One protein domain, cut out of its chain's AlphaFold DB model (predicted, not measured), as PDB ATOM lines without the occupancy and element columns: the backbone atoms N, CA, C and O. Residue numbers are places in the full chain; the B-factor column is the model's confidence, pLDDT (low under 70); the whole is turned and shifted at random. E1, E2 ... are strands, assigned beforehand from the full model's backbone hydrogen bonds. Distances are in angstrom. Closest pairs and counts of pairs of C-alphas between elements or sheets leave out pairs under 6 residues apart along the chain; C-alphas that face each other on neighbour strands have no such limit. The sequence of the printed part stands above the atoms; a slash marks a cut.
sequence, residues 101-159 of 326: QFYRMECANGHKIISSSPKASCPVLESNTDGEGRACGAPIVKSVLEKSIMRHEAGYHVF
ATOM      1  N   GLN A 101     127.830 173.243 170.122       92.12
ATOM      2  CA  GLN A 101     127.782 172.573 171.407       92.12
ATOM      3  C   GLN A 101     128.151 171.100 171.247       92.12
ATOM      4  O   GLN A 101     127.967 170.529 170.166       92.12
ATOM      5  N   PHE A 102     128.675 170.500 172.308       93.69
ATOM      6  CA  PHE A 102     129.067 169.096 172.343       93.69
ATOM      7  C   PHE A 102     129.090 168.568 173.777       93.69
ATOM      8  O   PHE A 102     129.065 169.339 174.729       93.69
ATOM      9  N   TYR A 103     129.142 167.252 173.925       94.81
ATOM     10  CA  TYR A 103     129.243 166.574 175.207       94.81
ATOM     11  C   TYR A 103     130.659 166.058 175.414       94.81
ATOM     12  O   TYR A 103     131.204 165.373 174.541       94.81
ATOM     13  N   ARG A 104     131.222 166.352 176.585       96.06
ATOM     14  CA  ARG A 104     132.375 165.642 177.138       96.06
ATOM     15  C   ARG A 104     131.879 164.539 178.037       96.06
ATOM     16  O   ARG A 104     131.123 164.799 178.971       96.06
ATOM     17  N   MET A 105     132.297 163.323 177.744       96.88
ATOM     18  CA  MET A 105     131.843 162.140 178.448       96.88
ATOM     19  C   MET A 105     133.019 161.303 178.920       96.88
ATOM     20  O   MET A 105     134.085 161.314 178.308       96.88
ATOM     21  N   GLU A 106     132.802 160.571 180.000       97.94
ATOM     22  CA  GLU A 106     133.734 159.577 180.522       97.94
ATOM     23  C   GLU A 106     132.950 158.306 180.836       97.94
ATOM     24  O   GLU A 106     131.872 158.383 181.437       97.94
ATOM     25  N   CYS A 107     133.439 157.148 180.390       97.75
ATOM     26  CA  CYS A 107     132.823 155.863 180.725       97.75
ATOM     27  C   CYS A 107     133.437 155.240 181.981       97.75
ATOM     28  O   CYS A 107     134.508 155.649 182.420       97.75
ATOM     29  N   ALA A 108     132.780 154.217 182.535       97.62
ATOM     30  CA  ALA A 108     133.270 153.502 183.717       97.62
ATOM     31  C   ALA A 108     134.665 152.862 183.535       97.62
ATOM     32  O   ALA A 108     135.382 152.693 184.514       97.62
ATOM     33  N   ASN A 109     135.076 152.574 182.293       96.31
ATOM     34  CA  ASN A 109     136.419 152.069 181.970       96.31
ATOM     35  C   ASN A 109     137.456 153.196 181.760       96.31
ATOM     36  O   ASN A 109     138.581 152.928 181.355       96.31
ATOM     37  N   GLY A 110     137.092 154.465 181.982       96.44
ATOM     38  CA  GLY A 110     137.996 155.616 181.871       96.44
ATOM     39  C   GLY A 110     138.156 156.203 180.462       96.44
ATOM     40  O   GLY A 110     138.923 157.150 180.279       96.44
ATOM     41  N   HIS A 111     137.432 155.703 179.451       96.75
ATOM     42  CA  HIS A 111     137.469 156.302 178.114       96.75
ATOM     43  C   HIS A 111     136.869 157.704 178.124       96.75
ATOM     44  O   HIS A 111     135.695 157.885 178.455       96.75
ATOM     45  N   LYS A 112     137.659 158.679 177.673       97.44
ATOM     46  CA  LYS A 112     137.236 160.069 177.502       97.44
ATOM     47  C   LYS A 112     136.720 160.290 176.090       97.44
ATOM     48  O   LYS A 112     137.373 159.938 175.111       97.44
ATOM     49  N   ILE A 113     135.536 160.872 175.972       95.81
ATOM     50  CA  ILE A 113     134.766 160.906 174.731       95.81
ATOM     51  C   ILE A 113     134.264 162.316 174.465       95.81
ATOM     52  O   ILE A 113     133.762 162.996 175.358       95.81
ATOM     53  N   ILE A 114     134.351 162.732 173.208       94.50
ATOM     54  CA  ILE A 114     133.724 163.946 172.707       94.50
ATOM     55  C   ILE A 114     132.702 163.562 171.635       94.50
ATOM     56  O   ILE A 114     133.036 162.917 170.636       94.50
ATOM     57  N   SER A 115     131.445 163.969 171.822       92.50
ATOM     58  CA  SER A 115     130.359 163.684 170.876       92.50
ATOM     59  C   SER A 115     129.384 164.851 170.741       92.50
ATOM     60  O   SER A 115     129.260 165.692 171.624       92.50
ATOM     61  N   SER A 116     128.660 164.910 169.627       88.88
ATOM     62  CA  SER A 116     127.586 165.882 169.402       88.88
ATOM     63  C   SER A 116     126.301 165.587 170.178       88.88
ATOM     64  O   SER A 116     125.455 166.468 170.313       88.88
ATOM     65  N   SER A 117     126.145 164.358 170.664       89.94
ATOM     66  CA  SER A 117     124.966 163.881 171.386       89.94
ATOM     67  C   SER A 117     125.398 163.135 172.646       89.94
ATOM     68  O   SER A 117     126.430 162.455 172.588       89.94
ATOM     69  N   PRO A 118     124.606 163.159 173.729       92.94
ATOM     70  CA  PRO A 118     124.883 162.312 174.877       92.94
ATOM     71  C   PRO A 118     124.760 160.835 174.474       92.94
ATOM     72  O   PRO A 118     123.996 160.485 173.568       92.94
ATOM     73  N   LYS A 119     125.528 159.968 175.132       93.44
ATOM     74  CA  LYS A 119     125.492 158.513 174.948       93.44
ATOM     75  C   LYS A 119     125.241 157.848 176.298       93.44
ATOM     76  O   LYS A 119     125.717 158.342 177.314       93.44
ATOM     77  N   ALA A 120     124.488 156.750 176.295       95.25
ATOM     78  CA  ALA A 120     124.248 155.957 177.502       95.25
ATOM     79  C   ALA A 120     125.404 154.980 177.782       95.25
ATOM     80  O   ALA A 120     125.780 154.768 178.933       95.25
ATOM     81  N   SER A 121     126.000 154.431 176.723       96.69
ATOM     82  CA  SER A 121     127.118 153.486 176.767       96.69
ATOM     83  C   SER A 121     128.305 153.990 175.948       96.69
ATOM     84  O   SER A 121     128.155 154.858 175.085       96.69
ATOM     85  N   CYS A 122     129.494 153.460 176.240       96.00
ATOM     86  CA  CYS A 122     130.754 153.822 175.608       96.00
ATOM     87  C   CYS A 122     130.878 153.245 174.185       96.00
ATOM     88  O   CYS A 122     130.971 152.025 174.036       96.00
ATOM     89  N   PRO A 123     130.939 154.092 173.138       94.12
ATOM     90  CA  PRO A 123     131.135 153.647 171.758       94.12
ATOM     91  C   PRO A 123     132.601 153.405 171.354       94.12
ATOM     92  O   PRO A 123     132.854 153.153 170.178       94.12
ATOM     93  N   VAL A 124     133.580 153.542 172.259       94.00
ATOM     94  CA  VAL A 124     135.001 153.322 171.919       94.00
ATOM     95  C   VAL A 124     135.216 151.860 171.556       94.00
ATOM     96  O   VAL A 124     134.789 150.985 172.297       94.00
ATOM     97  N   LEU A 125     135.843 151.603 170.406       92.44
ATOM     98  CA  LEU A 125     136.202 150.254 169.979       92.44
ATOM     99  C   LEU A 125     137.531 149.860 170.625       92.44
ATOM    100  O   LEU A 125     138.535 150.546 170.439       92.44
ATOM    101  N   GLU A 126     137.523 148.759 171.365       86.62
ATOM    102  CA  GLU A 126     138.704 148.135 171.951       86.62
ATOM    103  C   GLU A 126     139.167 146.999 171.032       86.62
ATOM    104  O   GLU A 126     138.349 146.228 170.518       86.62
ATOM    105  N   SER A 127     140.475 146.907 170.783       78.81
ATOM    106  CA  SER A 127     141.048 145.801 170.017       78.81
ATOM    107  C   SER A 127     140.999 144.525 170.851       78.81
ATOM    108  O   SER A 127     141.662 144.446 171.885       78.81
ATOM    109  N   ASN A 128     140.263 143.521 170.387       71.81
ATOM    110  CA  ASN A 128     140.340 142.184 170.965       71.81
ATOM    111  C   ASN A 128     141.479 141.381 170.332       71.81
ATOM    112  O   ASN A 128     141.989 141.730 169.265       71.81
ATOM    113  N   THR A 129     141.831 140.267 170.973       62.00
ATOM    114  CA  THR A 129     142.806 139.274 170.487       62.00
ATOM    115  C   THR A 129     142.509 138.772 169.076       62.00
ATOM    116  O   THR A 129     143.428 138.404 168.352       62.00
ATOM    117  N   ASP A 130     141.241 138.813 168.673       68.75
ATOM    118  CA  ASP A 130     140.752 138.229 167.425       68.75
ATOM    119  C   ASP A 130     140.784 139.236 166.258       68.75
ATOM    120  O   ASP A 130     140.287 138.957 165.172       68.75
ATOM    121  N   GLY A 131     141.319 140.445 166.473       68.31
ATOM    122  CA  GLY A 131     141.365 141.513 165.467       68.31
ATOM    123  C   GLY A 131     140.021 142.211 165.211       68.31
ATOM    124  O   GLY A 131     139.998 143.294 164.628       68.31
ATOM    125  N   GLU A 132     138.908 141.658 165.699       74.69
ATOM    126  CA  GLU A 132     137.597 142.309 165.674       74.69
ATOM    127  C   GLU A 132     137.450 143.282 166.852       74.69
ATOM    128  O   GLU A 132     137.346 142.890 168.022       74.69
ATOM    129  N   GLY A 133     137.439 144.582 166.547       80.50
ATOM    130  CA  GLY A 133     137.202 145.618 167.546       80.50
ATOM    131  C   GLY A 133     135.775 145.540 168.094       80.50
ATOM    132  O   GLY A 133     134.821 145.728 167.338       80.50
ATOM    133  N   ARG A 134     135.604 145.295 169.399       86.50
ATOM    134  CA  ARG A 134     134.284 145.371 170.058       86.50
ATOM    135  C   ARG A 134     134.133 146.711 170.757       86.50
ATOM    136  O   ARG A 134     135.093 147.261 171.286       86.50
ATOM    137  N   ALA A 135     132.915 147.245 170.762       90.94
ATOM    138  CA  ALA A 135     132.625 148.447 171.527       90.94
ATOM    139  C   ALA A 135     132.763 148.159 173.028       90.94
ATOM    140  O   ALA A 135     132.221 147.171 173.517       90.94
ATOM    141  N   CYS A 136     133.436 149.060 173.741       94.31
ATOM    142  CA  CYS A 136     133.639 149.051 175.184       94.31
ATOM    143  C   CYS A 136     132.329 148.794 175.944       94.31
ATOM    144  O   CYS A 136     132.286 148.015 176.890       94.31
ATOM    145  N   GLY A 137     131.234 149.455 175.547       94.31
ATOM    146  CA  GLY A 137     129.894 149.204 176.087       94.31
ATOM    147  C   GLY A 137     129.672 149.667 177.533       94.31
ATOM    148  O   GLY A 137     128.522 149.793 177.948       94.31
ATOM    149  N   ALA A 138     130.735 149.996 178.274       96.75
ATOM    150  CA  ALA A 138     130.663 150.498 179.640       96.75
ATOM    151  C   ALA A 138     129.730 151.720 179.756       96.75
ATOM    152  O   ALA A 138     129.724 152.574 178.859       96.75
ATOM    153  N   PRO A 139     128.959 151.849 180.849       97.62
ATOM    154  CA  PRO A 139     128.062 152.982 181.037       97.62
ATOM    155  C   PRO A 139     128.844 154.300 181.094       97.62
ATOM    156  O   PRO A 139     129.973 154.359 181.597       97.62
ATOM    157  N   ILE A 140     128.241 155.370 180.577       97.94
ATOM    158  CA  ILE A 140     128.780 156.725 180.716       97.94
ATOM    159  C   ILE A 140     128.517 157.218 182.143       97.94
ATOM    160  O   ILE A 140     127.368 157.378 182.544       97.94
ATOM    161  N   VAL A 141     129.588 157.465 182.904       97.94
ATOM    162  CA  VAL A 141     129.528 157.886 184.318       97.94
ATOM    163  C   VAL A 141     129.596 159.403 184.484       97.94
ATOM    164  O   VAL A 141     129.131 159.943 185.484       97.94
ATOM    165  N   LYS A 142     130.141 160.112 183.490       97.50
ATOM    166  CA  LYS A 142     130.212 161.576 183.463       97.50
ATOM    167  C   LYS A 142     129.782 162.082 182.098       97.50
ATOM    168  O   LYS A 142     130.228 161.555 181.085       97.50
ATOM    169  N   SER A 143     128.949 163.118 182.069       97.12
ATOM    170  CA  SER A 143     128.511 163.777 180.837       97.12
ATOM    171  C   SER A 143     128.301 165.266 181.084       97.12
ATOM    172  O   SER A 143     127.502 165.653 181.934       97.12
ATOM    173  N   VAL A 144     129.041 166.106 180.363       96.88
ATOM    174  CA  VAL A 144     129.017 167.566 180.505       96.88
ATOM    175  C   VAL A 144     128.746 168.193 179.145       96.88
ATOM    176  O   VAL A 144     129.492 167.957 178.196       96.88
ATOM    177  N   LEU A 145     127.684 168.997 179.049       96.69
ATOM    178  CA  LEU A 145     127.384 169.790 177.859       96.69
ATOM    179  C   LEU A 145     128.252 171.052 177.839       96.69
ATOM    180  O   LEU A 145     128.171 171.884 178.739       96.69
ATOM    181  N   GLU A 146     129.008 171.241 176.766       94.81
ATOM    182  CA  GLU A 146     129.767 172.455 176.497       94.81
ATOM    183  C   GLU A 146     129.132 173.254 175.363       94.81
ATOM    184  O   GLU A 146     128.852 172.720 174.290       94.81
ATOM    185  N   LYS A 147     128.937 174.560 175.583       93.44
ATOM    186  CA  LYS A 147     128.408 175.520 174.595       93.44
ATOM    187  C   LYS A 147     129.540 176.280 173.905       93.44
ATOM    188  O   LYS A 147     129.577 177.507 173.900       93.44
ATOM    189  N   SER A 148     130.516 175.545 173.389       89.19
ATOM    190  CA  SER A 148     131.694 176.113 172.741       89.19
ATOM    191  C   SER A 148     132.026 175.364 171.450       89.19
ATOM    192  O   SER A 148     131.412 174.354 171.094       89.19
ATOM    193  N   ILE A 149     132.997 175.887 170.697       84.56
ATOM    194  CA  ILE A 149     133.515 175.187 169.522       84.56
ATOM    195  C   ILE A 149     134.383 174.031 170.005       84.56
ATOM    196  O   ILE A 149     135.369 174.240 170.708       84.56
ATOM    197  N   MET A 150     134.057 172.829 169.542       85.81
ATOM    198  CA  MET A 150     134.859 171.646 169.813       85.81
ATOM    199  C   MET A 150     136.289 171.800 169.291       85.81
ATOM    200  O   MET A 150     136.515 172.107 168.111       85.81
ATOM    201  N   ARG A 151     137.247 171.518 170.172       84.50
ATOM    202  CA  ARG A 151     138.676 171.435 169.866       84.50
ATOM    203  C   ARG A 151     139.154 170.006 170.090       84.50
ATOM    204  O   ARG A 151     138.609 169.296 170.928       84.50
ATOM    205  N   HIS A 152     140.148 169.596 169.311       84.25
ATOM    206  CA  HIS A 152     140.834 168.336 169.562       84.25
ATOM    207  C   HIS A 152     141.601 168.448 170.880       84.25
ATOM    208  O   HIS A 152     142.272 169.452 171.119       84.25
ATOM    209  N   GLU A 153     141.513 167.417 171.708       87.94
ATOM    210  CA  GLU A 153     142.186 167.347 172.998       87.94
ATOM    211  C   GLU A 153     142.836 165.977 173.132       87.94
ATOM    212  O   GLU A 153     142.225 164.956 172.811       87.94
ATOM    213  N   ALA A 154     144.097 165.958 173.560       90.81
ATOM    214  CA  ALA A 154     144.837 164.716 173.714       90.81
ATOM    215  C   ALA A 154     144.125 163.788 174.713       90.81
ATOM    216  O   ALA A 154     143.654 164.226 175.762       90.81
ATOM    217  N   GLY A 155     144.038 162.503 174.370       91.62
ATOM    218  CA  GLY A 155     143.391 161.484 175.201       91.62
ATOM    219  C   GLY A 155     141.867 161.397 175.075       91.62
ATOM    220  O   GLY A 155     141.277 160.550 175.737       91.62
ATOM    221  N   TYR A 156     141.218 162.220 174.241       94.06
ATOM    222  CA  TYR A 156     139.787 162.084 173.948       94.06
ATOM    223  C   TYR A 156     139.534 161.372 172.617       94.06
ATOM    224  O   TYR A 156     140.113 161.713 171.586       94.06
ATOM    225  N   HIS A 157     138.570 160.454 172.615       92.81
ATOM    226  CA  HIS A 157     137.999 159.868 171.408       92.81
ATOM    227  C   HIS A 157     136.927 160.799 170.832       92.81
ATOM    228  O   HIS A 157     135.921 161.093 171.483       92.81
ATOM    229  N   VAL A 158     137.128 161.267 169.600       91.88
ATOM    230  CA  VAL A 158     136.211 162.195 168.924       91.88
ATOM    231  C   VAL A 158     135.296 161.422 167.976       91.88
ATOM    232  O   VAL A 158     135.742 160.893 166.963       91.88
ATOM    233  N   PHE A 159     133.993 161.407 168.264       89.62
ATOM    234  CA  PHE A 159     132.978 160.728 167.443       89.62
ATOM    235  C   PHE A 159     132.375 161.675 166.402       89.62
ATOM    236  O   PHE A 159     131.162 161.882 166.337       89.62
TER     237      PHE A 159
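This is residues 101 to 159 of the 326 residues of an uncharacterized protein of Thermoplasma sp. Kam2015 (UniProt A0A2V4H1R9). A small, strongly twisted sheet of four strands, E5, E1, E2 and E6 side by side, makes the body, and a small separate hairpin, E3 and E4, reaches away beyond one end of it and makes much of the length. The link from E2 to E3, residues 116 to 124, runs over one face of the sheet, and the link from E5 to E6, residues 147 to 155, swings round the end of the sheet away from the hairpin. The printed part has 59 residues with no named helix and six named strands, E1 to E6 along the chain; the larger sheet, in the order E5, E1, E2, E6, is mixed, and the smaller is antiparallel. The class is all strand, though under half of the residues, 26 of 59, are in named elements. The whole is compact, with a radius of gyration of the C-alphas of 11.8 A, and elongated, with spans of 40 by 21 by 16 A.

E1, residues 102 to 107, begins with C-alpha 102 at (129.067, 169.096, 172.343) and is 16.1 A long. E2 is residues 112 to 115, 10.2 A. E3, residues 125 to 127, and E4, residues 133 to 135, are 6.6 A and 6.7 A long. E5, residues 140 to 146, is the longest strand at 16.3 A. E6, residues 156 to 158, is 6.2 A long and ends with C-alpha 158 at (136.211, 162.195, 168.924).

E1 and E2 form an antiparallel hairpin at 148 degrees between their directions; N 105 and O 113 are 2.8 A apart, within hydrogen-bond range. On the other side of E1 is the edge strand E5, antiparallel at 162 degrees, with N 144 and O 104 2.8 A apart and N 102 and O 146 3.0 A apart. E6, the other edge strand, is parallel to E2 at 25 degrees, with N 157 and O 112 2.8 A apart. The C-alphas of this sheet lie up to 4.0 A off its best plane, only just strongly twisted. E3 and E4 form the second antiparallel hairpin, at 142 degrees, with N 126 and O 134 2.9 A apart. E3 is apart from E1, E2, E5 and E6, and E4 is apart from the same four strands.

The two C-alphas farthest apart are those of Asp 130 and Lys 147, 39.9 A. The printed part has no cut, and no link is long. The mean pLDDT of the printed part is 90.9; residues 129 to 131, between E3 and E4, are under 70.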